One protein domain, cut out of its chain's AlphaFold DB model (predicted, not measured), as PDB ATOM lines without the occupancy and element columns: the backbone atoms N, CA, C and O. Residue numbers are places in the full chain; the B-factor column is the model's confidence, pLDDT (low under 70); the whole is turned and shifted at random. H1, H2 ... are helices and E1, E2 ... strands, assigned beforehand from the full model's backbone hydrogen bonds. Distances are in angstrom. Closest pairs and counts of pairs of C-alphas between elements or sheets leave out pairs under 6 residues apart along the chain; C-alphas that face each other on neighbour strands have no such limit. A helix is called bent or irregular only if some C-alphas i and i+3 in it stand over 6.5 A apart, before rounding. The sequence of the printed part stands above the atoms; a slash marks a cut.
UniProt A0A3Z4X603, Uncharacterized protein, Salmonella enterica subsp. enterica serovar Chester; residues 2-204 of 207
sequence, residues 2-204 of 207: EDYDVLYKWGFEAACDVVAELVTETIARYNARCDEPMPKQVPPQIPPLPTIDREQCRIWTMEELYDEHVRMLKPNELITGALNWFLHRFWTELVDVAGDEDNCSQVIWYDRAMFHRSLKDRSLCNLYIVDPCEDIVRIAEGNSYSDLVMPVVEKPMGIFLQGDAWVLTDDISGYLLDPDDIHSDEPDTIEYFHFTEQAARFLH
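This is residues 2 to 204 of the 207 residues of an uncharacterized protein of Salmonella enterica subsp. enterica serovar Chester (UniProt A0A3Z4X603). A small, strongly twisted four-stranded sheet with H5 and H6 over one face lies toward one end, and the long helix H1 runs away from its E5 edge, with H3 and H4 packed on H1. Residues 2 to 11 of H1 stick out, as does a wide loop, residues 48 to 73, holding H2. The printed part has 203 residues with seven named helices and six named strands, in the order H1 H2 H3 E1 H4 E2 E3 H5 E4 E5 H6 E6 H7, class mixed. The sheet's order is E3, E6, E4, E5, antiparallel throughout; E1 and E2 make a small antiparallel pair. The whole is loose, radius of gyration of the C-alphas 21.6 A, and spans 64 by 42 by 34 A.

Find C-alpha 2 at (40.987, 1.998, 73.562); from there H1, residues 2 to 31, runs 43.8 A. Next come H2, 62 to 72, and H3, 77 to 98, 31.0 A long from C-alpha 77 at (52.010, -24.373, 62.359). Then read E1, 107 to 109; H4, 112 to 121; E2, 128 to 130; E3, 136 to 142, 17.6 A; H5, 145 to 154; E4, 159 to 162; E5, 165 to 168; H6, 172 to 175; E6, 190 to 195, 16.9 A; and H7, 197 to 202, ending at (66.848, -21.075, 101.388).

Start at H1: its residues 22 to 30 touch residues 87 to 91 of H3, closest C-alphas Thr 26 and Trp 91, 7.1 A, the same way at a steep tilt of 42 degrees. Its residues 13 to 24 touch H4, closest C-alphas Ala 20 and His 116, 6.2 A, opposite ways at 36 degrees, only just steep. H1 only grazes the large sheet, with residues 27 to 31. H2 is apart from H1 and H3. Between E1 and E2, N 109 and O 128 are 2.8 A apart, within hydrogen-bond range; so are N 139 and O 192 of E3 and E6, 2.8 A, N 191 and O 161 of E6 and E4, 2.9 A, and N 160 and O 167 of the hairpin E4 and E5, 2.8 A. H5, irregular with C-alphas 147 and 150 7.4 A apart, lies over E3 and E6 at a height of 8.4 A over the sheet, two layers, a helix on one face of a sheet. H6 is on the same face, height 8.5 A. H7 only grazes the sheet, with residues 197 to 201. E3, H5, E4 and E5, H6, E6 are split strand-helix-strand units, same-way strands with another strand between, with right-handed crossovers. O i to N i+4 pairs are all within hydrogen-bond range in H1, H2, H3, H4 and H7, and 4 of 6 in H5; H6 is too short for one.

The farthest C-alphas, Glu 55 and Gln 198, are 69.3 A apart. The printed part has no cut; the links H1 to H2 and H6 to E6 are long. Look for low pLDDT chiefly at residues 37 to 78.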
ATOM      1  N   GLU A   2      40.963   2.694  72.260       60.22
ATOM      2  CA  GLU A   2      40.987   1.998  73.562       60.22
ATOM      3  C   GLU A   2      40.694   0.482  73.497       60.22
ATOM      4  O   GLU A   2      41.375  -0.283  74.170       60.22
ATOM      5  N   ASP A   3      39.770   0.012  72.649       64.12
ATOM      6  CA  ASP A   3      39.390  -1.419  72.643       64.12
ATOM      7  C   ASP A   3      40.487  -2.358  72.120       64.12
ATOM      8  O   ASP A   3      40.622  -3.485  72.590       64.12
ATOM      9  N   TYR A   4      41.299  -1.900  71.160       65.44
ATOM     10  CA  TYR A   4      42.369  -2.714  70.574       65.44
ATOM     11  C   TYR A   4      43.536  -2.910  71.547       65.44
ATOM     12  O   TYR A   4      44.080  -4.007  71.637       65.44
ATOM     13  N   ASP A   5      43.885  -1.877  72.317       71.56
ATOM     14  CA  ASP A   5      44.942  -1.959  73.329       71.56
ATOM     15  C   ASP A   5      44.522  -2.861  74.502       71.56
ATOM     16  O   ASP A   5      45.341  -3.607  75.044       71.56
ATOM     17  N   VAL A   6      43.230  -2.856  74.856       70.44
ATOM     18  CA  VAL A   6      42.654  -3.764  75.862       70.44
ATOM     19  C   VAL A   6      42.649  -5.211  75.364       70.44
ATOM     20  O   VAL A   6      43.126  -6.096  76.075       70.44
ATOM     21  N   LEU A   7      42.195  -5.457  74.129       64.38
ATOM     22  CA  LEU A   7      42.247  -6.778  73.487       64.38
ATOM     23  C   LEU A   7      43.679  -7.306  73.377       64.38
ATOM     24  O   LEU A   7      43.927  -8.476  73.661       64.38
ATOM     25  N   TYR A   8      44.631  -6.447  73.010       69.75
ATOM     26  CA  TYR A   8      46.042  -6.809  72.943       69.75
ATOM     27  C   TYR A   8      46.587  -7.204  74.319       69.75
ATOM     28  O   TYR A   8      47.274  -8.217  74.442       69.75
ATOM     29  N   LYS A   9      46.244  -6.444  75.365       72.81
ATOM     30  CA  LYS A   9      46.651  -6.747  76.740       72.81
ATOM     31  C   LYS A   9      46.085  -8.086  77.221       72.81
ATOM     32  O   LYS A   9      46.849  -8.909  77.716       72.81
ATOM     33  N   TRP A  10      44.787  -8.329  77.044       71.69
ATOM     34  CA  TRP A  10      44.159  -9.596  77.443       71.69
ATOM     35  C   TRP A  10      44.678 -10.782  76.635       71.69
ATOM     36  O   TRP A  10      44.943 -11.839  77.203       71.69
ATOM     37  N   GLY A  11      44.885 -10.603  75.328       70.81
ATOM     38  CA  GLY A  11      45.490 -11.625  74.477       70.81
ATOM     39  C   GLY A  11      46.920 -11.963  74.903       70.81
ATOM     40  O   GLY A  11      47.293 -13.133  74.917       70.81
ATOM     41  N   PHE A  12      47.707 -10.960  75.303       74.25
ATOM     42  CA  PHE A  12      49.054 -11.167  75.833       74.25
ATOM     43  C   PHE A  12      49.036 -11.902  77.181       74.25
ATOM     44  O   PHE A  12      49.774 -12.869  77.348       74.25
ATOM     45  N   GLU A  13      48.178 -11.493  78.118       74.25
ATOM     46  CA  GLU A  13      48.038 -12.154  79.423       74.25
ATOM     47  C   GLU A  13      47.612 -13.622  79.270       74.25
ATOM     48  O   GLU A  13      48.231 -14.500  79.869       74.25
ATOM     49  N   ALA A  14      46.634 -13.899  78.401       71.50
ATOM     50  CA  ALA A  14      46.199 -15.259  78.099       71.50
ATOM     51  C   ALA A  14      47.312 -16.097  77.446       71.50
ATOM     52  O   ALA A  14      47.493 -17.262  77.791       71.50
ATOM     53  N   ALA A  15      48.094 -15.511  76.533       73.12
ATOM     54  CA  ALA A  15      49.233 -16.198  75.926       73.12
ATOM     55  C   ALA A  15      50.326 -16.522  76.959       73.12
ATOM     56  O   ALA A  15      50.885 -17.617  76.927       73.12
ATOM     57  N   CYS A  16      50.607 -15.605  77.890       77.62
ATOM     58  CA  CYS A  16      51.530 -15.855  78.996       77.62
ATOM     59  C   CYS A  16      51.054 -17.005  79.884       77.62
ATOM     60  O   CYS A  16      51.873 -17.843  80.245       77.62
ATOM     61  N   ASP A  17      49.759 -17.069  80.199       75.94
ATOM     62  CA  ASP A  17      49.197 -18.158  81.004       75.94
ATOM     63  C   ASP A  17      49.324 -19.513  80.283       75.94
ATOM     64  O   ASP A  17      49.745 -20.490  80.894       75.94
ATOM     65  N   VAL A  18      49.080 -19.569  78.968       76.75
ATOM     66  CA  VAL A  18      49.278 -20.800  78.176       76.75
ATOM     67  C   VAL A  18      50.744 -21.235  78.154       76.75
ATOM     68  O   VAL A  18      51.039 -22.418  78.306       76.75
ATOM     69  N   VAL A  19      51.679 -20.301  77.965       79.25
ATOM     70  CA  VAL A  19      53.116 -20.620  77.982       79.25
ATOM     71  C   VAL A  19      53.561 -21.069  79.372       79.25
ATOM     72  O   VAL A  19      54.350 -22.006  79.467       79.25
ATOM     73  N   ALA A  20      53.046 -20.440  80.432       83.12
ATOM     74  CA  ALA A  20      53.319 -20.844  81.805       83.12
ATOM     75  C   ALA A  20      52.922 -22.307  82.017       83.12
ATOM     76  O   ALA A  20      53.776 -23.099  82.392       83.12
ATOM     77  N   GLU A  21      51.687 -22.669  81.659       82.62
ATOM     78  CA  GLU A  21      51.175 -24.039  81.776       82.62
ATOM     79  C   GLU A  21      52.009 -25.059  80.985       82.62
ATOM     80  O   GLU A  21      52.293 -26.150  81.474       82.62
ATOM     81  N   LEU A  22      52.460 -24.711  79.774       83.50
ATOM     82  CA  LEU A  22      53.322 -25.591  78.975       83.50
ATOM     83  C   LEU A  22      54.693 -25.823  79.626       83.50
ATOM     84  O   LEU A  22      55.231 -26.932  79.569       83.50
ATOM     85  N   VAL A  23      55.272 -24.784  80.230       86.56
ATOM     86  CA  VAL A  23      56.553 -24.894  80.938       86.56
ATOM     87  C   VAL A  23      56.382 -25.670  82.241       86.56
ATOM     88  O   VAL A  23      57.188 -26.562  82.502       86.56
ATOM     89  N   THR A  24      55.331 -25.400  83.022       88.44
ATOM     90  CA  THR A  24      55.053 -26.144  84.262       88.44
ATOM     91  C   THR A  24      54.813 -27.623  83.979       88.44
ATOM     92  O   THR A  24      55.384 -28.465  84.659       88.44
ATOM     93  N   GLU A  25      54.067 -27.942  82.918       86.94
ATOM     94  CA  GLU A  25      53.851 -29.317  82.447       86.94
ATOM     95  C   GLU A  25      55.171 -29.992  82.049       86.94
ATOM     96  O   GLU A  25      55.396 -31.156  82.357       86.94
ATOM     97  N   THR A  26      56.081 -29.266  81.395       87.81
ATOM     98  CA  THR A  26      57.386 -29.818  80.996       87.81
ATOM     99  C   THR A  26      58.264 -30.125  82.212       87.81
ATOM    100  O   THR A  26      58.920 -31.164  82.237       87.81
ATOM    101  N   ILE A  27      58.245 -29.268  83.239       89.38
ATOM    102  CA  ILE A  27      58.940 -29.530  84.511       89.38
ATOM    103  C   ILE A  27      58.310 -30.730  85.231       89.38
ATOM    104  O   ILE A  27      59.036 -31.593  85.719       89.38
ATOM    105  N   ALA A  28      56.977 -30.811  85.274       89.19
ATOM    106  CA  ALA A  28      56.271 -31.916  85.917       89.19
ATOM    107  C   ALA A  28      56.607 -33.263  85.255       89.19
ATOM    108  O   ALA A  28      56.940 -34.212  85.959       89.19
ATOM    109  N   ARG A  29      56.644 -33.323  83.914       87.62
ATOM    110  CA  ARG A  29      57.102 -34.506  83.157       87.62
ATOM    111  C   ARG A  29      58.527 -34.904  83.499       87.62
ATOM    112  O   ARG A  29      58.788 -36.085  83.688       87.62
ATOM    113  N   TYR A  30      59.426 -33.922  83.568       87.94
ATOM    114  CA  TYR A  30      60.828 -34.163  83.890       87.94
ATOM    115  C   TYR A  30      60.966 -34.780  85.288       87.94
ATOM    116  O   TYR A  30      61.596 -35.823  85.449       87.94
ATOM    117  N   ASN A  31      60.305 -34.185  86.286       89.12
ATOM    118  CA  ASN A  31      60.307 -34.694  87.658       89.12
ATOM    119  C   ASN A  31      59.672 -36.093  87.758       89.12
ATOM    120  O   ASN A  31      60.194 -36.961  88.457       89.12
ATOM    121  N   ALA A  32      58.586 -36.330  87.018       86.88
ATOM    122  CA  ALA A  32      57.872 -37.600  86.984       86.88
ATOM    123  C   ALA A  32      58.537 -38.673  86.101       86.88
ATOM    124  O   ALA A  32      57.927 -39.713  85.872       86.88
ATOM    125  N   ARG A  33      59.748 -38.427  85.573       83.88
ATOM    126  CA  ARG A  33      60.488 -39.361  84.698       83.88
ATOM    127  C   ARG A  33      59.680 -39.827  83.482       83.88
ATOM    128  O   ARG A  33      59.824 -40.944  82.998       83.88
ATOM    129  N   CYS A  34      58.821 -38.947  82.984       80.88
ATOM    130  CA  CYS A  34      58.091 -39.175  81.749       80.88
ATOM    131  C   CYS A  34      58.966 -38.834  80.542       80.88
ATOM    132  O   CYS A  34      59.861 -37.995  80.628       80.88
ATOM    133  N   ASP A  35      58.630 -39.408  79.388       75.38
ATOM    134  CA  ASP A  35      59.274 -39.052  78.127       75.38
ATOM    135  C   ASP A  35      59.193 -37.540  77.855       75.38
ATOM    136  O   ASP A  35      58.181 -36.878  78.147       75.38
ATOM    137  N   GLU A  36      60.246 -37.020  77.210       71.75
ATOM    138  CA  GLU A  36      60.293 -35.652  76.697       71.75
ATOM    139  C   GLU A  36      58.967 -35.320  75.988       71.75
ATOM    140  O   GLU A  36      58.463 -36.136  75.200       71.75
ATOM    141  N   PRO A  37      58.375 -34.131  76.217       67.25
ATOM    142  CA  PRO A  37      57.191 -33.710  75.483       67.25
ATOM    143  C   PRO A  37      57.501 -33.665  73.979       67.25
ATOM    144  O   PRO A  37      58.018 -32.677  73.457       67.25
ATOM    145  N   MET A  38      57.179 -34.752  73.267       56.09
ATOM    146  CA  MET A  38      57.480 -34.868  71.845       56.09
ATOM    147  C   MET A  38      56.863 -33.690  71.083       56.09
ATOM    148  O   MET A  38      55.678 -33.378  71.278       56.09
ATOM    149  N   PRO A  39      57.600 -33.095  70.128       53.22
ATOM    150  CA  PRO A  39      57.014 -32.193  69.157       53.22
ATOM    151  C   PRO A  39      55.842 -32.899  68.475       53.22
ATOM    152  O   PRO A  39      56.041 -33.841  67.703       53.22
ATOM    153  N   LYS A  40      54.601 -32.458  68.719       52.66
ATOM    154  CA  LYS A  40      53.476 -32.925  67.900       52.66
ATOM    155  C   LYS A  40      53.774 -32.485  66.469       52.66
ATOM    156  O   LYS A  40      53.764 -31.287  66.187       52.66
ATOM    157  N   GLN A  41      54.067 -33.431  65.571       42.16
ATOM    158  CA  GLN A  41      54.106 -33.142  64.140       42.16
ATOM    159  C   GLN A  41      52.706 -32.677  63.749       42.16
ATOM    160  O   GLN A  41      51.762 -33.466  63.745       42.16
ATOM    161  N   VAL A  42      52.559 -31.383  63.477       45.22
ATOM    162  CA  VAL A  42      51.322 -30.842  62.925       45.22
ATOM    163  C   VAL A  42      51.458 -30.945  61.412       45.22
ATOM    164  O   VAL A  42      52.272 -30.226  60.840       45.22
ATOM    165  N   PRO A  43      50.751 -31.870  60.744       42.06
ATOM    166  CA  PRO A  43      50.658 -31.811  59.298       42.06
ATOM    167  C   PRO A  43      49.881 -30.544  58.902       42.06
ATOM    168  O   PRO A  43      48.932 -30.192  59.612       42.06
ATOM    169  N   PRO A  44      50.187 -29.921  57.751       39.91
ATOM    170  CA  PRO A  44      49.439 -28.774  57.243       39.91
ATOM    171  C   PRO A  44      47.978 -29.118  57.052       39.91
ATOM    172  O   PRO A  44      47.570 -29.769  56.089       39.91
ATOM    173  N   GLN A  45      47.170 -28.672  58.010       46.56
ATOM    174  CA  GLN A  45      45.727 -28.768  57.940       46.56
ATOM    175  C   GLN A  45      45.219 -27.535  57.213       46.56
ATOM    176  O   GLN A  45      44.982 -26.496  57.820       46.56
ATOM    177  N   ILE A  46      45.018 -27.662  55.901       47.31
ATOM    178  CA  ILE A  46      44.045 -26.817  55.212       47.31
ATOM    179  C   ILE A  46      42.689 -27.222  55.804       47.31
ATOM    180  O   ILE A  46      42.272 -28.362  55.573       47.31
ATOM    181  N   PRO A  47      42.013 -26.374  56.605       45.28
ATOM    182  CA  PRO A  47      40.704 -26.743  57.110       45.28
ATOM    183  C   PRO A  47      39.781 -26.966  55.903       45.28
ATOM    184  O   PRO A  47      39.733 -26.108  55.013       45.28
ATOM    185  N   PRO A  48      39.071 -28.104  55.814       55.03
ATOM    186  CA  PRO A  48      38.023 -28.233  54.819       55.03
ATOM    187  C   PRO A  48      37.010 -27.116  55.070       55.03
ATOM    188  O   PRO A  48      36.627 -26.865  56.213       55.03
ATOM    189  N   LEU A  49      36.617 -26.414  54.004       48.84
ATOM    190  CA  LEU A  49      35.595 -25.375  54.096       48.84
ATOM    191  C   LEU A  49      34.359 -25.965  54.792       48.84
ATOM    192  O   LEU A  49      33.918 -27.051  54.395       48.84
ATOM    193  N   PRO A  50      33.801 -25.287  55.812       51.41
ATOM    194  CA  PRO A  50      32.624 -25.791  56.498       51.41
ATOM    195  C   PRO A  50      31.505 -25.994  55.478       51.41
ATOM    196  O   PRO A  50      31.200 -25.116  54.667       51.41
ATOM    197  N   THR A  51      30.909 -27.184  55.488       57.56
ATOM    198  CA  THR A  51      29.739 -27.473  54.661       57.56
ATOM    199  C   THR A  51      28.555 -26.799  55.339       57.56
ATOM    200  O   THR A  51      28.087 -27.258  56.374       57.56
ATOM    201  N   ILE A  52      28.127 -25.654  54.808       57.91
ATOM    202  CA  ILE A  52      27.010 -24.893  55.375       57.91
ATOM    203  C   ILE A  52      25.725 -25.693  55.147       57.91
ATOM    204  O   ILE A  52      25.205 -25.728  54.027       57.91
ATOM    205  N   ASP A  53      25.213 -26.322  56.203       54.69
ATOM    206  CA  ASP A  53      23.873 -26.895  56.209       54.69
ATOM    207  C   ASP A  53      22.850 -25.754  56.276       54.69
ATOM    208  O   ASP A  53      22.686 -25.076  57.293       54.69
ATOM    209  N   ARG A  54      22.181 -25.511  55.145       56.16
ATOM    210  CA  ARG A  54      21.228 -24.405  54.985       56.16
ATOM    211  C   ARG A  54      20.022 -24.528  55.917       56.16
ATOM    212  O   ARG A  54      19.359 -23.520  56.148       56.16
ATOM    213  N   GLU A  55      19.739 -25.721  56.439       58.28
ATOM    214  CA  GLU A  55      18.612 -25.968  57.343       58.28
ATOM    215  C   GLU A  55      18.932 -25.613  58.808       58.28
ATOM    216  O   GLU A  55      18.010 -25.400  59.595       58.28
ATOM    217  N   GLN A  56      20.217 -25.461  59.166       55.47
ATOM    218  CA  GLN A  56      20.678 -25.121  60.522       55.47
ATOM    219  C   GLN A  56      21.222 -23.688  60.663       55.47
ATOM    220  O   GLN A  56      21.676 -23.301  61.741       55.47
ATOM    221  N   CYS A  57      21.156 -22.867  59.608       52.03
ATOM    222  CA  CYS A  57      21.556 -21.461  59.662       52.03
ATOM    223  C   CYS A  57      20.616 -20.636  60.562       52.03
ATOM    224  O   CYS A  57      19.669 -19.998  60.098       52.03
ATOM    225  N   ARG A  58      20.907 -20.600  61.864       59.44
ATOM    226  CA  ARG A  58      20.450 -19.539  62.766       59.44
ATOM    227  C   ARG A  58      21.239 -18.260  62.464       59.44
ATOM    228  O   ARG A  58      22.419 -18.309  62.135       59.44
ATOM    229  N   ILE A  59      20.595 -17.102  62.619       64.69
ATOM    230  CA  ILE A  59      21.300 -15.817  62.660       64.69
ATOM    231  C   ILE A  59      22.124 -15.802  63.953       64.69
ATOM    232  O   ILE A  59      21.572 -15.638  65.042       64.69
ATOM    233  N   TRP A  60      23.425 -16.050  63.842       54.38
ATOM    234  CA  TRP A  60      24.376 -15.833  64.928       54.38
ATOM    235  C   TRP A  60      24.650 -14.339  65.084       54.38
ATOM    236  O   TRP A  60      24.683 -13.595  64.097       54.38
ATOM    237  N   THR A  61      24.827 -13.880  66.322       62.94
ATOM    238  CA  THR A  61      25.354 -12.528  66.552       62.94
ATOM    239  C   THR A  61      26.836 -12.490  66.167       62.94
ATOM    240  O   THR A  61      27.505 -13.521  66.160       62.94
ATOM    241  N   MET A  62      27.380 -11.308  65.847       52.03
ATOM    242  CA  MET A  62      28.814 -11.200  65.522       52.03
ATOM    243  C   MET A  62      29.726 -11.640  66.675       52.03
ATOM    244  O   MET A  62      30.825 -12.106  66.406       52.03
ATOM    245  N   GLU A  63      29.276 -11.530  67.927       48.47
ATOM    246  CA  GLU A  63      30.005 -12.037  69.097       48.47
ATOM    247  C   GLU A  63      30.017 -13.564  69.159       48.47
ATOM    248  O   GLU A  63      31.082 -14.140  69.345       48.47
ATOM    249  N   GLU A  64      28.871 -14.227  68.951       53.50
ATOM    250  CA  GLU A  64      28.789 -15.698  68.929       53.50
ATOM    251  C   GLU A  64      29.670 -16.275  67.811       53.50
ATOM    252  O   GLU A  64      30.387 -17.253  68.015       53.50
ATOM    253  N   LEU A  65      29.674 -15.616  66.648       54.94
ATOM    254  CA  LEU A  65      30.493 -15.986  65.492       54.94
ATOM    255  C   LEU A  65      31.991 -15.782  65.754       54.94
ATOM    256  O   LEU A  65      32.810 -16.589  65.320       54.94
ATOM    257  N   TYR A  66      32.356 -14.712  66.461       51.62
ATOM    258  CA  TYR A  66      33.742 -14.425  66.820       51.62
ATOM    259  C   TYR A  66      34.261 -15.385  67.900       51.62
ATOM    260  O   TYR A  66      35.353 -15.920  67.743       51.62
ATOM    261  N   ASP A  67      33.480 -15.661  68.948       49.81
ATOM    262  CA  ASP A  67      33.834 -16.599  70.026       49.81
ATOM    263  C   ASP A  67      33.992 -18.034  69.496       49.81
ATOM    264  O   ASP A  67      34.983 -18.709  69.784       49.81
ATOM    265  N   GLU A  68      33.076 -18.490  68.635       49.09
ATOM    266  CA  GLU A  68      33.196 -19.803  67.996       49.09
ATOM    267  C   GLU A  68      34.411 -19.866  67.051       49.09
ATOM    268  O   GLU A  68      35.173 -20.835  67.079       49.09
ATOM    269  N   HIS A  69      34.664 -18.807  66.270       49.78
ATOM    270  CA  HIS A  69      35.819 -18.734  65.374       49.78
ATOM    271  C   HIS A  69      37.149 -18.733  66.139       49.78
ATOM    272  O   HIS A  69      38.058 -19.473  65.772       49.78
ATOM    273  N   VAL A  70      37.255 -17.970  67.231       49.72
ATOM    274  CA  VAL A  70      38.441 -17.941  68.104       49.72
ATOM    275  C   VAL A  70      38.693 -19.305  68.750       49.72
ATOM    276  O   VAL A  70      39.843 -19.732  68.813       49.72
ATOM    277  N   ARG A  71      37.646 -20.041  69.144       46.53
ATOM    278  CA  ARG A  71      37.781 -21.421  69.652       46.53
ATOM    279  C   ARG A  71      38.203 -22.431  68.582       46.53
ATOM    280  O   ARG A  71      38.842 -23.427  68.913       46.53
ATOM    281  N   MET A  72      37.857 -22.196  67.316       44.59
ATOM    282  CA  MET A  72      38.248 -23.058  66.192       44.59
ATOM    283  C   MET A  72      39.616 -22.716  65.588       44.59
ATOM    284  O   MET A  72      40.158 -23.515  64.816       44.59
ATOM    285  N   LEU A  73      40.183 -21.551  65.909       47.00
ATOM    286  CA  LEU A  73      41.507 -21.148  65.446       47.00
ATOM    287  C   LEU A  73      42.573 -22.036  66.097       47.00
ATOM    288  O   LEU A  73      43.023 -21.807  67.217       47.00
ATOM    289  N   LYS A  74      43.004 -23.070  65.367       54.09
ATOM    290  CA  LYS A  74      44.191 -23.847  65.729       54.09
ATOM    291  C   LYS A  74      45.419 -22.931  65.684       54.09
ATOM    292  O   LYS A  74      45.497 -22.088  64.783       54.09
ATOM    293  N   PRO A  75      46.391 -23.090  66.602       58.19
ATOM    294  CA  PRO A  75      47.637 -22.345  66.518       58.19
ATOM    295  C   PRO A  75      48.257 -22.571  65.138       58.19
ATOM    296  O   PRO A  75      48.291 -23.699  64.645       58.19
ATOM    297  N   ASN A  76      48.735 -21.501  64.503       63.34
ATOM    298  CA  ASN A  76      49.450 -21.606  63.235       63.34
ATOM    299  C   ASN A  76      50.607 -22.616  63.395       63.34
ATOM    300  O   ASN A  76      51.242 -22.662  64.451       63.34
ATOM    301  N   GLU A  77      50.895 -23.417  62.368       63.19
ATOM    302  CA  GLU A  77      52.010 -24.373  62.359       63.19
ATOM    303  C   GLU A  77      53.329 -23.728  62.787       63.19
ATOM    304  O   GLU A  77      54.130 -24.352  63.473       63.19
ATOM    305  N   LEU A  78      53.523 -22.450  62.448       62.12
ATOM    306  CA  LEU A  78      54.695 -21.682  62.852       62.12
ATOM    307  C   LEU A  78      54.752 -21.434  64.367       62.12
ATOM    308  O   LEU A  78      55.820 -21.542  64.961       62.12
ATOM    309  N   ILE A  79      53.610 -21.143  65.001       70.25
ATOM    310  CA  ILE A  79      53.519 -20.977  66.461       70.25
ATOM    311  C   ILE A  79      53.730 -22.330  67.136       70.25
ATOM    312  O   ILE A  79      54.502 -22.425  68.084       70.25
ATOM    313  N   THR A  80      53.109 -23.388  66.613       71.31
ATOM    314  CA  THR A  80      53.270 -24.737  67.171       71.31
ATOM    315  C   THR A  80      54.709 -25.235  67.039       71.31
ATOM    316  O   THR A  80      55.270 -25.758  67.995       71.31
ATOM    317  N   GLY A  81      55.346 -25.020  65.887       67.75
ATOM    318  CA  GLY A  81      56.750 -25.358  65.665       67.75
ATOM    319  C   GLY A  81      57.695 -24.572  66.574       67.75
ATOM    320  O   GLY A  81      58.622 -25.154  67.132       67.75
ATOM    321  N   ALA A  82      57.440 -23.275  66.776       69.81
ATOM    322  CA  ALA A  82      58.220 -22.448  67.696       69.81
ATOM    323  C   ALA A  82      58.064 -22.898  69.157       69.81
ATOM    324  O   ALA A  82      59.064 -22.989  69.867       69.81
ATOM    325  N   LEU A  83      56.840 -23.220  69.590       76.25
ATOM    326  CA  LEU A  83      56.573 -23.754  70.928       76.25
ATOM    327  C   LEU A  83      57.275 -25.098  71.137       76.25
ATOM    328  O   LEU A  83      57.989 -25.253  72.118       76.25
ATOM    329  N   ASN A  84      57.150 -26.031  70.190       76.00
ATOM    330  CA  ASN A  84      57.817 -27.330  70.274       76.00
ATOM    331  C   ASN A  84      59.344 -27.189  70.356       76.00
ATOM    332  O   ASN A  84      59.980 -27.844  71.173       76.00
ATOM    333  N   TRP A  85      59.937 -26.320  69.530       77.00
ATOM    334  CA  TRP A  85      61.376 -26.060  69.576       77.00
ATOM    335  C   TRP A  85      61.805 -25.462  70.920       77.00
ATOM    336  O   TRP A  85      62.824 -25.867  71.475       77.00
ATOM    337  N   PHE A  86      61.021 -24.521  71.453       82.44
ATOM    338  CA  PHE A  86      61.294 -23.909  72.749       82.44
ATOM    339  C   PHE A  86      61.217 -24.931  73.888       82.44
ATOM    340  O   PHE A  86      62.132 -24.976  74.703       82.44
ATOM    341  N   LEU A  87      60.173 -25.764  73.925       83.81
ATOM    342  CA  LEU A  87      60.001 -26.781  74.967       83.81
ATOM    343  C   LEU A  87      61.090 -27.856  74.902       83.81
ATOM    344  O   LEU A  87      61.662 -28.177  75.935       83.81
ATOM    345  N   HIS A  88      61.453 -28.324  73.704       82.81
ATOM    346  CA  HIS A  88      62.585 -29.241  73.529       82.81
ATOM    347  C   HIS A  88      63.890 -28.600  74.009       82.81
ATOM    348  O   HIS A  88      64.698 -29.229  74.691       82.81
ATOM    349  N   ARG A  89      64.142 -27.330  73.655       83.56
ATOM    350  CA  ARG A  89      65.350 -26.639  74.121       83.56
ATOM    351  C   ARG A  89      65.347 -26.501  75.639       83.56
ATOM    352  O   ARG A  89      66.381 -26.733  76.249       83.56
ATOM    353  N   PHE A  90      64.208 -26.145  76.224       86.25
ATOM    354  CA  PHE A  90      64.046 -26.045  77.667       86.25
ATOM    355  C   PHE A  90      64.307 -27.392  78.353       86.25
ATOM    356  O   PHE A  90      65.118 -27.434  79.267       86.25
ATOM    357  N   TRP A  91      63.728 -28.491  77.856       85.50
ATOM    358  CA  TRP A  91      63.995 -29.849  78.342       85.50
ATOM    359  C   TRP A  91      65.482 -30.206  78.294       85.50
ATOM    360  O   TRP A  91      66.037 -30.661  79.287       85.50
ATOM    361  N   THR A  92      66.147 -29.945  77.163       83.88
ATOM    362  CA  THR A  92      67.589 -30.208  77.019       83.88
ATOM    363  C   THR A  92      68.398 -29.458  78.079       83.88
ATOM    364  O   THR A  92      69.284 -30.037  78.693       83.88
ATOM    365  N   GLU A  93      68.075 -28.188  78.335       84.88
ATOM    366  CA  GLU A  93      68.751 -27.402  79.376       84.88
ATOM    367  C   GLU A  93      68.451 -27.944  80.782       84.88
ATOM    368  O   GLU A  93      69.330 -27.922  81.636       84.88
ATOM    369  N   LEU A  94      67.240 -28.458  81.037       83.88
ATOM    370  CA  LEU A  94      66.935 -29.119  82.310       83.88
ATOM    371  C   LEU A  94      67.813 -30.355  82.514       83.88
ATOM    372  O   LEU A  94      68.432 -30.472  83.567       83.88
ATOM    373  N   VAL A  95      67.922 -31.221  81.503       82.06
ATOM    374  CA  VAL A  95      68.797 -32.407  81.535       82.06
ATOM    375  C   VAL A  95      70.263 -32.003  81.741       82.06
ATOM    376  O   VAL A  95      70.954 -32.583  82.575       82.06
ATOM    377  N   ASP A  96      70.734 -30.974  81.032       82.38
ATOM    378  CA  ASP A  96      72.119 -30.500  81.133       82.38
ATOM    379  C   ASP A  96      72.454 -29.950  82.535       82.38
ATOM    380  O   ASP A  96      73.586 -30.101  83.004       82.38
ATOM    381  N   VAL A  97      71.498 -29.294  83.206       79.81
ATOM    382  CA  VAL A  97      71.722 -28.646  84.511       79.81
ATOM    383  C   VAL A  97      71.443 -29.590  85.686       79.81
ATOM    384  O   VAL A  97      72.228 -29.603  86.633       79.81
ATOM    385  N   ALA A  98      70.349 -30.354  85.641       72.00
ATOM    386  CA  ALA A  98      69.939 -31.266  86.714       72.00
ATOM    387  C   ALA A  98      70.570 -32.675  86.603       72.00
ATOM    388  O   ALA A  98      70.397 -33.526  87.475       72.00
ATOM    389  N   GLY A  99      71.369 -32.913  85.561       66.44
ATOM    390  CA  GLY A  99      72.086 -34.167  85.368       66.44
ATOM    391  C   GLY A  99      71.243 -35.257  84.705       66.44
ATOM    392  O   GLY A  99      70.017 -35.189  84.622       66.44
ATOM    393  N   ASP A 100      71.954 -36.259  84.189       59.50
ATOM    394  CA  ASP A 100      71.388 -37.391  83.455       59.50
ATOM    395  C   ASP A 100      70.537 -38.296  84.365       59.50
ATOM    396  O   ASP A 100      70.789 -38.395  85.574       59.50
ATOM    397  N   GLU A 101      69.567 -38.986  83.763       53.97
ATOM    398  CA  GLU A 101      68.612 -39.906  84.402       53.97
ATOM    399  C   GLU A 101      69.297 -40.966  85.283       53.97
ATOM    400  O   GLU A 101      68.719 -41.423  86.267       53.97
ATOM    401  N   ASP A 102      70.559 -41.279  84.990       55.50
ATOM    402  CA  ASP A 102      71.320 -42.354  85.620       55.50
ATOM    403  C   ASP A 102      71.959 -42.023  86.983       55.50
ATOM    404  O   ASP A 102      72.405 -42.958  87.654       55.50
ATOM    405  N   ASN A 103      72.106 -40.751  87.402       48.06
ATOM    406  CA  ASN A 103      73.134 -40.454  88.423       48.06
ATOM    407  C   ASN A 103      72.821 -39.541  89.608       48.06
ATOM    408  O   ASN A 103      73.734 -39.313  90.394       48.06
ATOM    409  N   CYS A 104      71.593 -39.072  89.803       54.38
ATOM    410  CA  CYS A 104      71.050 -38.607  91.092       54.38
ATOM    411  C   CYS A 104      69.630 -38.112  90.818       54.38
ATOM    412  O   CYS A 104      69.417 -37.386  89.850       54.38
ATOM    413  N   SER A 105      68.659 -38.484  91.649       61.88
ATOM    414  CA  SER A 105      67.241 -38.182  91.430       61.88
ATOM    415  C   SER A 105      66.912 -36.707  91.706       61.88
ATOM    416  O   SER A 105      66.116 -36.398  92.579       61.88
ATOM    417  N   GLN A 106      67.550 -35.771  91.010       76.75
ATOM    418  CA  GLN A 106      67.340 -34.346  91.234       76.75
ATOM    419  C   GLN A 106      65.908 -33.948  90.866       76.75
ATOM    420  O   GLN A 106      65.396 -34.338  89.816       76.75
ATOM    421  N   VAL A 107      65.272 -33.171  91.744       86.81
ATOM    422  CA  VAL A 107      63.903 -32.673  91.548       86.81
ATOM    423  C   VAL A 107      63.948 -31.175  91.308       86.81
ATOM    424  O   VAL A 107      64.583 -30.437  92.061       86.81
ATOM    425  N   ILE A 108      63.248 -30.700  90.285       89.88
ATOM    426  CA  ILE A 108      63.104 -29.268  90.040       89.88
ATOM    427  C   ILE A 108      61.907 -28.764  90.836       89.88
ATOM    428  O   ILE A 108      60.755 -29.070  90.524       89.88
ATOM    429  N   TRP A 109      62.178 -27.951  91.849       90.25
ATOM    430  CA  TRP A 109      61.169 -27.282  92.654       90.25
ATOM    431  C   TRP A 109      61.090 -25.792  92.329       90.25
ATOM    432  O   TRP A 109      62.093 -25.119  92.083       90.25
ATOM    433  N   TYR A 110      59.879 -25.251  92.353       89.75
ATOM    434  CA  TYR A 110      59.618 -23.829  92.184       89.75
ATOM    435  C   TYR A 110      58.267 -23.475  92.805       89.75
ATOM    436  O   TYR A 110      57.371 -24.311  92.903       89.75
ATOM    437  N   ASP A 111      58.096 -22.214  93.198       87.50
ATOM    438  CA  ASP A 111      56.781 -21.701  93.576       87.50
ATOM    439  C   ASP A 111      56.003 -21.359  92.297       87.50
ATOM    440  O   ASP A 111      56.313 -20.385  91.598       87.50
ATOM    441  N   ARG A 112      54.979 -22.163  91.983       86.62
ATOM    442  CA  ARG A 112      54.145 -21.993  90.786       86.62
ATOM    443  C   ARG A 112      53.459 -20.626  90.748       86.62
ATOM    444  O   ARG A 112      53.417 -19.985  89.696       86.62
ATOM    445  N   ALA A 113      52.986 -20.112  91.879       85.38
ATOM    446  CA  ALA A 113      52.351 -18.797  91.927       85.38
ATOM    447  C   ALA A 113      53.362 -17.670  91.653       85.38
ATOM    448  O   ALA A 113      53.047 -16.717  90.924       85.38
ATOM    449  N   MET A 114      54.582 -17.776  92.189       86.88
ATOM    450  CA  MET A 114      55.666 -16.844  91.863       86.88
ATOM    451  C   MET A 114      56.116 -16.964  90.409       86.88
ATOM    452  O   MET A 114      56.397 -15.934  89.791       86.88
ATOM    453  N   PHE A 115      56.138 -18.168  89.843       87.56
ATOM    454  CA  PHE A 115      56.495 -18.397  88.446       87.56
ATOM    455  C   PHE A 115      55.505 -17.722  87.491       87.56
ATOM    456  O   PHE A 115      55.906 -16.883  86.678       87.56
ATOM    457  N   HIS A 116      54.204 -17.974  87.659       84.31
ATOM    458  CA  HIS A 116      53.167 -17.323  86.851       84.31
ATOM    459  C   HIS A 116      53.194 -15.796  87.003       84.31
ATOM    460  O   HIS A 116      53.060 -15.069  86.015       84.31
ATOM    461  N   ARG A 117      53.408 -15.284  88.224       86.19
ATOM    462  CA  ARG A 117      53.556 -13.837  88.445       86.19
ATOM    463  C   ARG A 117      54.784 -13.284  87.725       86.19
ATOM    464  O   ARG A 117      54.684 -12.255  87.063       86.19
ATOM    465  N   SER A 118      55.910 -13.983  87.807       87.06
ATOM    466  CA  SER A 118      57.168 -13.552  87.199       87.06
ATOM    467  C   SER A 118      57.084 -13.468  85.680       87.06
ATOM    468  O   SER A 118      57.629 -12.537  85.091       87.06
ATOM    469  N   LEU A 119      56.338 -14.371  85.040       82.31
ATOM    470  CA  LEU A 119      56.074 -14.297  83.601       82.31
ATOM    471  C   LEU A 119      55.264 -13.050  83.219       82.31
ATOM    472  O   LEU A 119      55.584 -12.395  82.224       82.31
ATOM    473  N   LYS A 120      54.257 -12.683  84.023       81.00
ATOM    474  CA  LYS A 120      53.433 -11.480  83.797       81.00
ATOM    475  C   LYS A 120      54.228 -10.195  84.024       81.00
ATOM    476  O   LYS A 120      54.172  -9.282  83.199       81.00
ATOM    477  N   ASP A 121      55.020 -10.165  85.090       86.50
ATOM    478  CA  ASP A 121      55.831  -9.008  85.481       86.50
ATOM    479  C   ASP A 121      57.168  -8.929  84.722       86.50
ATOM    480  O   ASP A 121      57.893  -7.937  84.832       86.50
ATOM    481  N   ARG A 122      57.489  -9.955  83.918       83.00
ATOM    482  CA  ARG A 122      58.770 -10.132  83.212       83.00
ATOM    483  C   ARG A 122      59.973 -10.087  84.159       83.00
ATOM    484  O   ARG A 122      61.037  -9.578  83.802       83.00
ATOM    485  N   SER A 123      59.793 -10.601  85.370       86.81
ATOM    486  CA  SER A 123      60.856 -10.760  86.357       86.81
ATOM    487  C   SER A 123      61.479 -12.148  86.275       86.81
ATOM    488  O   SER A 123      60.925 -13.078  85.691       86.81
ATOM    489  N   LEU A 124      62.655 -12.289  86.879       83.19
ATOM    490  CA  LEU A 124      63.295 -13.588  87.031       83.19
ATOM    491  C   LEU A 124      62.513 -14.430  88.045       83.19
ATOM    492  O   LEU A 124      62.166 -13.932  89.116       83.19
ATOM    493  N   CYS A 125      62.279 -15.697  87.706       83.31
ATOM    494  CA  CYS A 125      61.846 -16.724  88.645       83.31
ATOM    495  C   CYS A 125      62.989 -17.718  88.821       83.31
ATOM    496  O   CYS A 125      63.545 -18.193  87.831       83.31
ATOM    497  N   ASN A 126      63.327 -18.032  90.067       83.88
ATOM    498  CA  ASN A 126      64.331 -19.045  90.352       83.88
ATOM    499  C   ASN A 126      63.672 -20.425  90.308       83.88
ATOM    500  O   ASN A 126      62.627 -20.630  90.924       83.88
ATOM    501  N   LEU A 127      64.301 -21.344  89.580       86.94
ATOM    502  CA  LEU A 127      64.038 -22.774  89.675       86.94
ATOM    503  C   LEU A 127      65.112 -23.372  90.582       86.94
ATOM    504  O   LEU A 127      66.286 -23.007  90.475       86.94
ATOM    505  N   TYR A 128      64.703 -24.251  91.484       87.19
ATOM    506  CA  TYR A 128      65.571 -24.842  92.488       87.19
ATOM    507  C   TYR A 128      65.769 -26.313  92.180       87.19
ATOM    508  O   TYR A 128      64.807 -27.043  91.977       87.19
ATOM    509  N   ILE A 129      67.023 -26.735  92.159       88.00
ATOM    510  CA  ILE A 129      67.382 -28.140  92.046       88.00
ATOM    511  C   ILE A 129      67.497 -28.671  93.464       88.00
ATOM    512  O   ILE A 129      68.285 -28.154  94.253       88.00
ATOM    513  N   VAL A 130      66.659 -29.648  93.772       87.50
ATOM    514  CA  VAL A 130      66.544 -30.281  95.079       87.50
ATOM    515  C   VAL A 130      67.284 -31.604  95.022       87.50
ATOM    516  O   VAL A 130      66.963 -32.449  94.181       87.50
ATOM    517  N   ASP A 131      68.250 -31.786  95.918       86.19
ATOM    518  CA  ASP A 131      68.910 -33.073  96.123       86.19
ATOM    519  C   ASP A 131      68.103 -33.916  97.129       86.19
ATOM    520  O   ASP A 131      68.005 -33.539  98.304       86.19
ATOM    521  N   PRO A 132      67.543 -35.076  96.729       81.69
ATOM    522  CA  PRO A 132      66.811 -35.952  97.638       81.69
ATOM    523  C   PRO A 132      67.592 -36.411  98.868       81.69
ATOM    524  O   PRO A 132      66.985 -36.773  99.876       81.69
ATOM    525  N   CYS A 133      68.924 -36.429  98.787       80.88
ATOM    526  CA  CYS A 133      69.790 -36.909  99.857       80.88
ATOM    527  C   CYS A 133      70.072 -35.841 100.923       80.88
ATOM    528  O   CYS A 133      70.350 -36.193 102.072       80.88
ATOM    529  N   GLU A 134      70.024 -34.557 100.558       83.75
ATOM    530  CA  GLU A 134      70.417 -33.448 101.440       83.75
ATOM    531  C   GLU A 134      69.258 -32.493 101.760       83.75
ATOM    532  O   GLU A 134      69.123 -32.032 102.900       83.75
ATOM    533  N   ASP A 135      68.402 -32.201 100.782       87.38
ATOM    534  CA  ASP A 135      67.445 -31.097 100.868       87.38
ATOM    535  C   ASP A 135      66.069 -31.508 101.391       87.38
ATOM    536  O   ASP A 135      65.336 -30.654 101.899       87.38
ATOM    537  N   ILE A 136      65.708 -32.790 101.319       90.56
ATOM    538  CA  ILE A 136      64.393 -33.296 101.732       90.56
ATOM    539  C   ILE A 136      64.503 -34.480 102.690       90.56
ATOM    540  O   ILE A 136      65.479 -35.221 102.725       90.56
ATOM    541  N   VAL A 137      63.465 -34.651 103.502       91.88
ATOM    542  CA  VAL A 137      63.338 -35.729 104.481       91.88
ATOM    543  C   VAL A 137      61.978 -36.391 104.352       91.88
ATOM    544  O   VAL A 137      60.949 -35.717 104.257       91.88
ATOM    545  N   ARG A 138      61.972 -37.724 104.386       93.06
ATOM    546  CA  ARG A 138      60.741 -38.513 104.357       93.06
ATOM    547  C   ARG A 138      59.928 -38.265 105.626       93.06
ATOM    548  O   ARG A 138      60.451 -38.380 106.737       93.06
ATOM    549  N   ILE A 139      58.656 -37.923 105.460       93.62
ATOM    550  CA  ILE A 139      57.710 -37.627 106.543       93.62
ATOM    551  C   ILE A 139      56.742 -38.785 106.756       93.62
ATOM    552  O   ILE A 139      56.476 -39.151 107.901       93.62
ATOM    553  N   ALA A 140      56.207 -39.342 105.671       92.75
ATOM    554  CA  ALA A 140      55.187 -40.379 105.718       92.75
ATOM    555  C   ALA A 140      55.251 -41.284 104.482       92.75
ATOM    556  O   ALA A 140      55.892 -40.949 103.489       92.75
ATOM    557  N   GLU A 141      54.573 -42.420 104.573       93.62
ATOM    558  CA  GLU A 141      54.432 -43.437 103.533       93.62
ATOM    559  C   GLU A 141      52.999 -43.985 103.627       93.62
ATOM    560  O   GLU A 141      52.469 -44.127 104.736       93.62
ATOM    561  N   GLY A 142      52.355 -44.234 102.491       88.81
ATOM    562  CA  GLY A 142      50.971 -44.702 102.420       88.81
ATOM    563  C   GLY A 142      50.694 -45.476 101.136       88.81
ATOM    564  O   GLY A 142      51.461 -45.394 100.185       88.81
ATOM    565  N   ASN A 143      49.590 -46.221 101.093       85.06
ATOM    566  CA  ASN A 143      49.195 -46.964  99.886       85.06
ATOM    567  C   ASN A 143      48.336 -46.109  98.947       85.06
ATOM    568  O   ASN A 143      48.017 -46.509  97.837       85.06
ATOM    569  N   SER A 144      47.884 -44.949  99.421       84.25
ATOM    570  CA  SER A 144      47.077 -44.015  98.652       84.25
ATOM    571  C   SER A 144      47.322 -42.588  99.127       84.25
ATOM    572  O   SER A 144      47.719 -42.355 100.271       84.25
ATOM    573  N   TYR A 145      46.989 -41.609  98.283       83.81
ATOM    574  CA  TYR A 145      47.034 -40.197  98.676       83.81
ATOM    575  C   TYR A 145      46.204 -39.911  99.942       83.81
ATOM    576  O   TYR A 145      46.587 -39.077 100.761       83.81
ATOM    577  N   SER A 146      45.101 -40.645 100.146       86.00
ATOM    578  CA  SER A 146      44.227 -40.496 101.318       86.00
ATOM    579  C   SER A 146      44.960 -40.731 102.642       86.00
ATOM    580  O   SER A 146      44.645 -40.076 103.637       86.00
ATOM    581  N   ASP A 147      45.964 -41.609 102.648       86.31
ATOM    582  CA  ASP A 147      46.775 -41.910 103.833       86.31
ATOM    583  C   ASP A 147      47.742 -40.760 104.175       86.31
ATOM    584  O   ASP A 147      48.141 -40.586 105.329       86.31
ATOM    585  N   LEU A 148      48.084 -39.933 103.182       89.06
ATOM    586  CA  LEU A 148      49.079 -38.862 103.277       89.06
ATOM    587  C   LEU A 148      48.470 -37.472 103.507       89.06
ATOM    588  O   LEU A 148      49.206 -36.518 103.759       89.06
ATOM    589  N   VAL A 149      47.139 -37.341 103.496       88.56
ATOM    590  CA  VAL A 149      46.445 -36.047 103.656       88.56
ATOM    591  C   VAL A 149      46.857 -35.327 104.944       88.56
ATOM    592  O   VAL A 149      47.128 -34.128 104.920       88.56
ATOM    593  N   MET A 150      46.935 -36.039 106.072       91.38
ATOM    594  CA  MET A 150      47.320 -35.435 107.355       91.38
ATOM    595  C   MET A 150      48.772 -34.916 107.350       91.38
ATOM    596  O   MET A 150      48.963 -33.734 107.644       91.38
ATOM    597  N   PRO A 151      49.783 -35.717 106.952       89.25
ATOM    598  CA  PRO A 151      51.148 -35.233 106.737       89.25
ATOM    599  C   PRO A 151      51.250 -33.991 105.841       89.25
ATOM    600  O   PRO A 151      51.995 -33.062 106.161       89.25
ATOM    601  N   VAL A 152      50.487 -33.949 104.746       88.69
ATOM    602  CA  VAL A 152      50.477 -32.820 103.799       88.69
ATOM    603  C   VAL A 152      49.909 -31.554 104.442       88.69
ATOM    604  O   VAL A 152      50.440 -30.465 104.235       88.69
ATOM    605  N   VAL A 153      48.858 -31.680 105.255       88.50
ATOM    606  CA  VAL A 153      48.268 -30.546 105.986       88.50
ATOM    607  C   VAL A 153      49.223 -30.008 107.053       88.50
ATOM    608  O   VAL A 153      49.317 -28.795 107.238       88.50
ATOM    609  N   GLU A 154      49.937 -30.888 107.756       88.62
ATOM    610  CA  GLU A 154      50.895 -30.490 108.796       88.62
ATOM    611  C   GLU A 154      52.156 -29.840 108.218       88.62
ATOM    612  O   GLU A 154      52.710 -28.915 108.817       88.62
ATOM    613  N   LYS A 155      52.608 -30.315 107.054       86.81
ATOM    614  CA  LYS A 155      53.792 -29.815 106.355       86.81
ATOM    615  C   LYS A 155      53.477 -29.621 104.873       86.81
ATOM    616  O   LYS A 155      53.785 -30.517 104.092       86.81
ATOM    617  N   PRO A 156      52.880 -28.486 104.468       84.25
ATOM    618  CA  PRO A 156      52.510 -28.245 103.075       84.25
ATOM    619  C   PRO A 156      53.739 -28.054 102.175       84.25
ATOM    620  O   PRO A 156      54.852 -27.862 102.661       84.25
ATOM    621  N   MET A 157      53.519 -28.062 100.855       82.31
ATOM    622  CA  MET A 157      54.553 -27.843  99.827       82.31
ATOM    623  C   MET A 157      55.688 -28.880  99.836       82.31
ATOM    624  O   MET A 157      56.828 -28.563  99.498       82.31
ATOM    625  N   GLY A 158      55.394 -30.109 100.262       87.44
ATOM    626  CA  GLY A 158      56.302 -31.238 100.104       87.44
ATOM    627  C   GLY A 158      56.308 -31.804  98.685       87.44
ATOM    628  O   GLY A 158      55.758 -31.218  97.751       87.44
ATOM    629  N   ILE A 159      56.944 -32.959  98.540       92.50
ATOM    630  CA  ILE A 159      57.124 -33.662  97.269       92.50
ATOM    631  C   ILE A 159      56.744 -35.125  97.497       92.50
ATOM    632  O   ILE A 159      57.085 -35.698  98.533       92.50
ATOM    633  N   PHE A 160      56.018 -35.715  96.558       91.75
ATOM    634  CA  PHE A 160      55.673 -37.130  96.573       91.75
ATOM    635  C   PHE A 160      56.669 -37.920  95.733       91.75
ATOM    636  O   PHE A 160      57.169 -37.413  94.729       91.75
ATOM    637  N   LEU A 161      56.917 -39.158  96.138       90.88
ATOM    638  CA  LEU A 161      57.630 -40.151  95.349       90.88
ATOM    639  C   LEU A 161      56.726 -41.374  95.189       90.88
ATOM    640  O   LEU A 161      56.190 -41.878  96.180       90.88
ATOM    641  N   GLN A 162      56.549 -41.824  93.951       87.62
ATOM    642  CA  GLN A 162      55.822 -43.042  93.599       87.62
ATOM    643  C   GLN A 162      56.591 -43.729  92.468       87.62
ATOM    644  O   GLN A 162      56.807 -43.113  91.426       87.62
ATOM    645  N   GLY A 163      57.056 -44.960  92.694       85.06
ATOM    646  CA  GLY A 163      58.043 -45.576  91.804       85.06
ATOM    647  C   GLY A 163      59.290 -44.693  91.681       85.06
ATOM    648  O   GLY A 163      59.879 -44.306  92.695       85.06
ATOM    649  N   ASP A 164      59.632 -44.322  90.449       82.31
ATOM    650  CA  ASP A 164      60.725 -43.389  90.138       82.31
ATOM    651  C   ASP A 164      60.248 -41.936  89.911       82.31
ATOM    652  O   ASP A 164      61.061 -41.026  89.700       82.31
ATOM    653  N   ALA A 165      58.934 -41.696  89.965       86.75
ATOM    654  CA  ALA A 165      58.325 -40.407  89.669       86.75
ATOM    655  C   ALA A 165      58.296 -39.487  90.898       86.75
ATOM    656  O   ALA A 165      57.658 -39.781  91.915       86.75
ATOM    657  N   TRP A 166      58.924 -38.315  90.773       91.06
ATOM    658  CA  TRP A 166      58.786 -37.228  91.739       91.06
ATOM    659  C   TRP A 166      57.640 -36.306  91.337       91.06
ATOM    660  O   TRP A 166      57.623 -35.754  90.238       91.06
ATOM    661  N   VAL A 167      56.690 -36.091  92.247       90.62
ATOM    662  CA  VAL A 167      55.470 -35.324  91.971       90.62
ATOM    663  C   VAL A 167      55.344 -34.172  92.964       90.62
ATOM    664  O   VAL A 167      55.329 -34.370  94.180       90.62
ATOM    665  N   LEU A 168      55.252 -32.940  92.459       91.56
ATOM    666  CA  LEU A 168      54.993 -31.767  93.295       91.56
ATOM    667  C   LEU A 168      53.529 -31.751  93.752       91.56
ATOM    668  O   LEU A 168      52.648 -32.296  93.089       91.56
ATOM    669  N   THR A 169      53.236 -31.068  94.862       87.81
ATOM    670  CA  THR A 169      51.860 -30.962  95.386       87.81
ATOM    671  C   THR A 169      50.854 -30.393  94.386       87.81
ATOM    672  O   THR A 169      49.685 -30.763  94.435       87.81
ATOM    673  N   ASP A 170      51.297 -29.511  93.490       86.56
ATOM    674  CA  ASP A 170      50.436 -28.903  92.468       86.56
ATOM    675  C   ASP A 170      50.188 -29.829  91.262       86.56
ATOM    676  O   ASP A 170      49.247 -29.600  90.503       86.56
ATOM    677  N   ASP A 171      50.990 -30.888  91.105       88.06
ATOM    678  CA  ASP A 171      51.006 -31.759  89.922       88.06
ATOM    679  C   ASP A 171      50.386 -33.147  90.192       88.06
ATOM    680  O   ASP A 171      50.311 -33.994  89.299       88.06
ATOM    681  N   ILE A 172      49.868 -33.366  91.408       85.38
ATOM    682  CA  ILE A 172      49.256 -34.629  91.859       85.38
ATOM    683  C   ILE A 172      48.216 -35.146  90.861       85.38
ATOM    684  O   ILE A 172      48.214 -36.325  90.530       85.38
ATOM    685  N   SER A 173      47.337 -34.276  90.354       81.12
ATOM    686  CA  SER A 173      46.236 -34.691  89.474       81.12
ATOM    687  C   SER A 173      46.681 -35.223  88.110       81.12
ATOM    688  O   SER A 173      45.862 -35.813  87.410       81.12
ATOM    689  N   GLY A 174      47.918 -34.934  87.695       81.25
ATOM    690  CA  GLY A 174      48.449 -35.334  86.392       81.25
ATOM    691  C   GLY A 174      49.402 -36.524  86.451       81.25
ATOM    692  O   GLY A 174      49.457 -37.278  85.484       81.25
ATOM    693  N   TYR A 175      50.134 -36.679  87.558       84.88
ATOM    694  CA  TYR A 175      51.300 -37.571  87.621       84.88
ATOM    695  C   TYR A 175      51.300 -38.545  88.795       84.88
ATOM    696  O   TYR A 175      52.083 -39.488  88.775       84.88
ATOM    697  N   LEU A 176      50.447 -38.348  89.806       84.12
ATOM    698  CA  LEU A 176      50.277 -39.350  90.853       84.12
ATOM    699  C   LEU A 176      49.264 -40.387  90.363       84.12
ATOM    700  O   LEU A 176      48.084 -40.074  90.184       84.12
ATOM    701  N   LEU A 177      49.743 -41.601  90.117       81.75
ATOM    702  CA  LEU A 177      48.947 -42.690  89.571       81.75
ATOM    703  C   LEU A 177      48.123 -43.370  90.666       81.75
ATOM    704  O   LEU A 177      48.511 -43.412  91.840       81.75
ATOM    705  N   ASP A 178      46.975 -43.916  90.269       75.19
ATOM    706  CA  ASP A 178      46.247 -44.862  91.108       75.19
ATOM    707  C   ASP A 178      47.106 -46.133  91.259       75.19
ATOM    708  O   ASP A 178      47.713 -46.551  90.270       75.19
ATOM    709  N   PRO A 179      47.183 -46.754  92.450       69.44
ATOM    710  CA  PRO A 179      47.868 -48.033  92.637       69.44
ATOM    711  C   PRO A 179      47.547 -49.100  91.582       69.44
ATOM    712  O   PRO A 179      48.425 -49.877  91.221       69.44
ATOM    713  N   ASP A 180      46.320 -49.121  91.051       68.25
ATOM    714  CA  ASP A 180      45.914 -50.081  90.015       68.25
ATOM    715  C   ASP A 180      46.541 -49.806  88.625       68.25
ATOM    716  O   ASP A 180      46.558 -50.700  87.771       68.25
ATOM    717  N   ASP A 181      47.051 -48.592  88.390       71.06
ATOM    718  CA  ASP A 181      47.666 -48.148  87.129       71.06
ATOM    719  C   ASP A 181      49.208 -48.237  87.143       71.06
ATOM    720  O   ASP A 181      49.848 -48.000  86.113       71.06
ATOM    721  N   ILE A 182      49.815 -48.589  88.284       68.75
ATOM    722  CA  ILE A 182      51.269 -48.726  88.447       68.75
ATOM    723  C   ILE A 182      51.757 -50.023  87.784       68.75
ATOM    724  O   ILE A 182      51.090 -51.065  87.794       68.75
ATOM    725  N   HIS A 183      52.942 -49.979  87.173       64.62
ATOM    726  CA  HIS A 183      53.577 -51.178  86.639       64.62
ATOM    727  C   HIS A 183      53.921 -52.154  87.773       64.62
ATOM    728  O   HIS A 183      54.469 -51.770  88.795       64.62
ATOM    729  N   SER A 184      53.616 -53.444  87.593       61.78
ATOM    730  CA  SER A 184      53.687 -54.462  88.662       61.78
ATOM    731  C   SER A 184      55.070 -54.682  89.302       61.78
ATOM    732  O   SER A 184      55.195 -55.477  90.234       61.78
ATOM    733  N   ASP A 185      56.117 -54.099  88.728       68.44
ATOM    734  CA  ASP A 185      57.503 -54.131  89.186       68.44
ATOM    735  C   ASP A 185      57.925 -52.897  90.002       68.44
ATOM    736  O   ASP A 185      58.987 -52.936  90.628       68.44
ATOM    737  N   GLU A 186      57.095 -51.857  90.066       65.44
ATOM    738  CA  GLU A 186      57.308 -50.678  90.904       65.44
ATOM    739  C   GLU A 186      56.629 -50.822  92.278       65.44
ATOM    740  O   GLU A 186      55.665 -51.571  92.437       65.44
ATOM    741  N   PRO A 187      57.141 -50.149  93.323       69.12
ATOM    742  CA  PRO A 187      56.471 -50.118  94.613       69.12
ATOM    743  C   PRO A 187      55.128 -49.376  94.519       69.12
ATOM    744  O   PRO A 187      55.092 -48.181  94.243       69.12
ATOM    745  N   ASP A 188      54.038 -50.061  94.875       73.19
ATOM    746  CA  ASP A 188      52.674 -49.498  94.905       73.19
ATOM    747  C   ASP A 188      52.462 -48.414  95.990       73.19
ATOM    748  O   ASP A 188      51.366 -47.876  96.164       73.19
ATOM    749  N   THR A 189      53.491 -48.124  96.787       86.31
ATOM    750  CA  THR A 189      53.445 -47.184  97.909       86.31
ATOM    751  C   THR A 189      53.834 -45.779  97.480       86.31
ATOM    752  O   THR A 189      54.760 -45.580  96.696       86.31
ATOM    753  N   ILE A 190      53.186 -44.794  98.087       89.94
ATOM    754  CA  ILE A 190      53.463 -43.376  97.904       89.94
ATOM    755  C   ILE A 190      54.218 -42.877  99.133       89.94
ATOM    756  O   ILE A 190      53.748 -43.005 100.270       89.94
ATOM    757  N   GLU A 191      55.368 -42.260  98.910       92.19
ATOM    758  CA  GLU A 191      56.150 -41.608  99.952       92.19
ATOM    759  C   GLU A 191      55.949 -40.091  99.903       92.19
ATOM    760  O   GLU A 191      55.872 -39.489  98.834       92.19
ATOM    761  N   TYR A 192      55.878 -39.455 101.073       93.50
ATOM    762  CA  TYR A 192      55.794 -38.002 101.199       93.50
ATOM    763  C   TYR A 192      57.049 -37.437 101.848       93.50
ATOM    764  O   TYR A 192      57.393 -37.783 102.985       93.50
ATOM    765  N   PHE A 193      57.693 -36.513 101.149       93.25
ATOM    766  CA  PHE A 193      58.900 -35.820 101.565       93.25
ATOM    767  C   PHE A 193      58.619 -34.347 101.834       93.25
ATOM    768  O   PHE A 193      57.766 -33.721 101.208       93.25
ATOM    769  N   HIS A 194      59.375 -33.766 102.758       92.62
ATOM    770  CA  HIS A 194      59.348 -32.333 103.019       92.62
ATOM    771  C   HIS A 194      60.765 -31.784 103.123       92.62
ATOM    772  O   HIS A 194      61.681 -32.500 103.523       92.62
ATOM    773  N   PHE A 195      60.938 -30.505 102.806       91.12
ATOM    774  CA  PHE A 195      62.231 -29.839 102.882       91.12
ATOM    775  C   PHE A 195      62.828 -29.878 104.292       91.12
ATOM    776  O   PHE A 195      62.128 -29.732 105.303       91.12
ATOM    777  N   THR A 196      64.148 -30.041 104.365       89.50
ATOM    778  CA  THR A 196      64.904 -29.798 105.594       89.50
ATOM    779  C   THR A 196      64.763 -28.336 106.005       89.50
ATOM    780  O   THR A 196      64.482 -27.461 105.190       89.50
ATOM    781  N   GLU A 197      64.982 -28.027 107.283       84.81
ATOM    782  CA  GLU A 197      64.886 -26.641 107.760       84.81
ATOM    783  C   GLU A 197      65.868 -25.706 107.029       84.81
ATOM    784  O   GLU A 197      65.562 -24.539 106.781       84.81
ATOM    785  N   GLN A 198      67.038 -26.226 106.646       83.88
ATOM    786  CA  GLN A 198      68.040 -25.489 105.884       83.88
ATOM    787  C   GLN A 198      67.552 -25.182 104.462       83.88
ATOM    788  O   GLN A 198      67.577 -24.013 104.063       83.88
ATOM    789  N   ALA A 199      67.057 -26.190 103.738       84.19
ATOM    790  CA  ALA A 199      66.499 -26.010 102.401       84.19
ATOM    791  C   ALA A 199      65.258 -25.102 102.436       84.19
ATOM    792  O   ALA A 199      65.174 -24.127 101.695       84.19
ATOM    793  N   ALA A 200      64.343 -25.314 103.383       82.19
ATOM    794  CA  ALA A 200      63.130 -24.513 103.519       82.19
ATOM    795  C   ALA A 200      63.414 -23.022 103.798       82.19
ATOM    796  O   ALA A 200      62.685 -22.153 103.319       82.19
ATOM    797  N   ARG A 201      64.488 -22.692 104.531       81.56
ATOM    798  CA  ARG A 201      64.935 -21.296 104.710       81.56
ATOM    799  C   ARG A 201      65.526 -20.707 103.431       81.56
ATOM    800  O   ARG A 201      65.276 -19.538 103.142       81.56
ATOM    801  N   PHE A 202      66.293 -21.493 102.678       79.94
ATOM    802  CA  PHE A 202      66.848 -21.075 101.388       79.94
ATOM    803  C   PHE A 202      65.747 -20.812 100.348       79.94
ATOM    804  O   PHE A 202      65.815 -19.835  99.605       79.94
ATOM    805  N   LEU A 203      64.693 -21.628 100.371       74.94
ATOM    806  CA  LEU A 203      63.502 -21.497  99.532       74.94
ATOM    807  C   LEU A 203      62.503 -20.440 100.039       74.94
ATOM    808  O   LEU A 203      61.446 -20.262  99.440       74.94
ATOM    809  N   HIS A 204      62.807 -19.741 101.140       73.94
ATOM    810  CA  HIS A 204      61.914 -18.770 101.785       73.94
ATOM    811  C   HIS A 204      60.535 -19.331 102.198       73.94
ATOM    812  O   HIS A 204      59.579 -18.575 102.375       73.94
TER     813      HIS A 204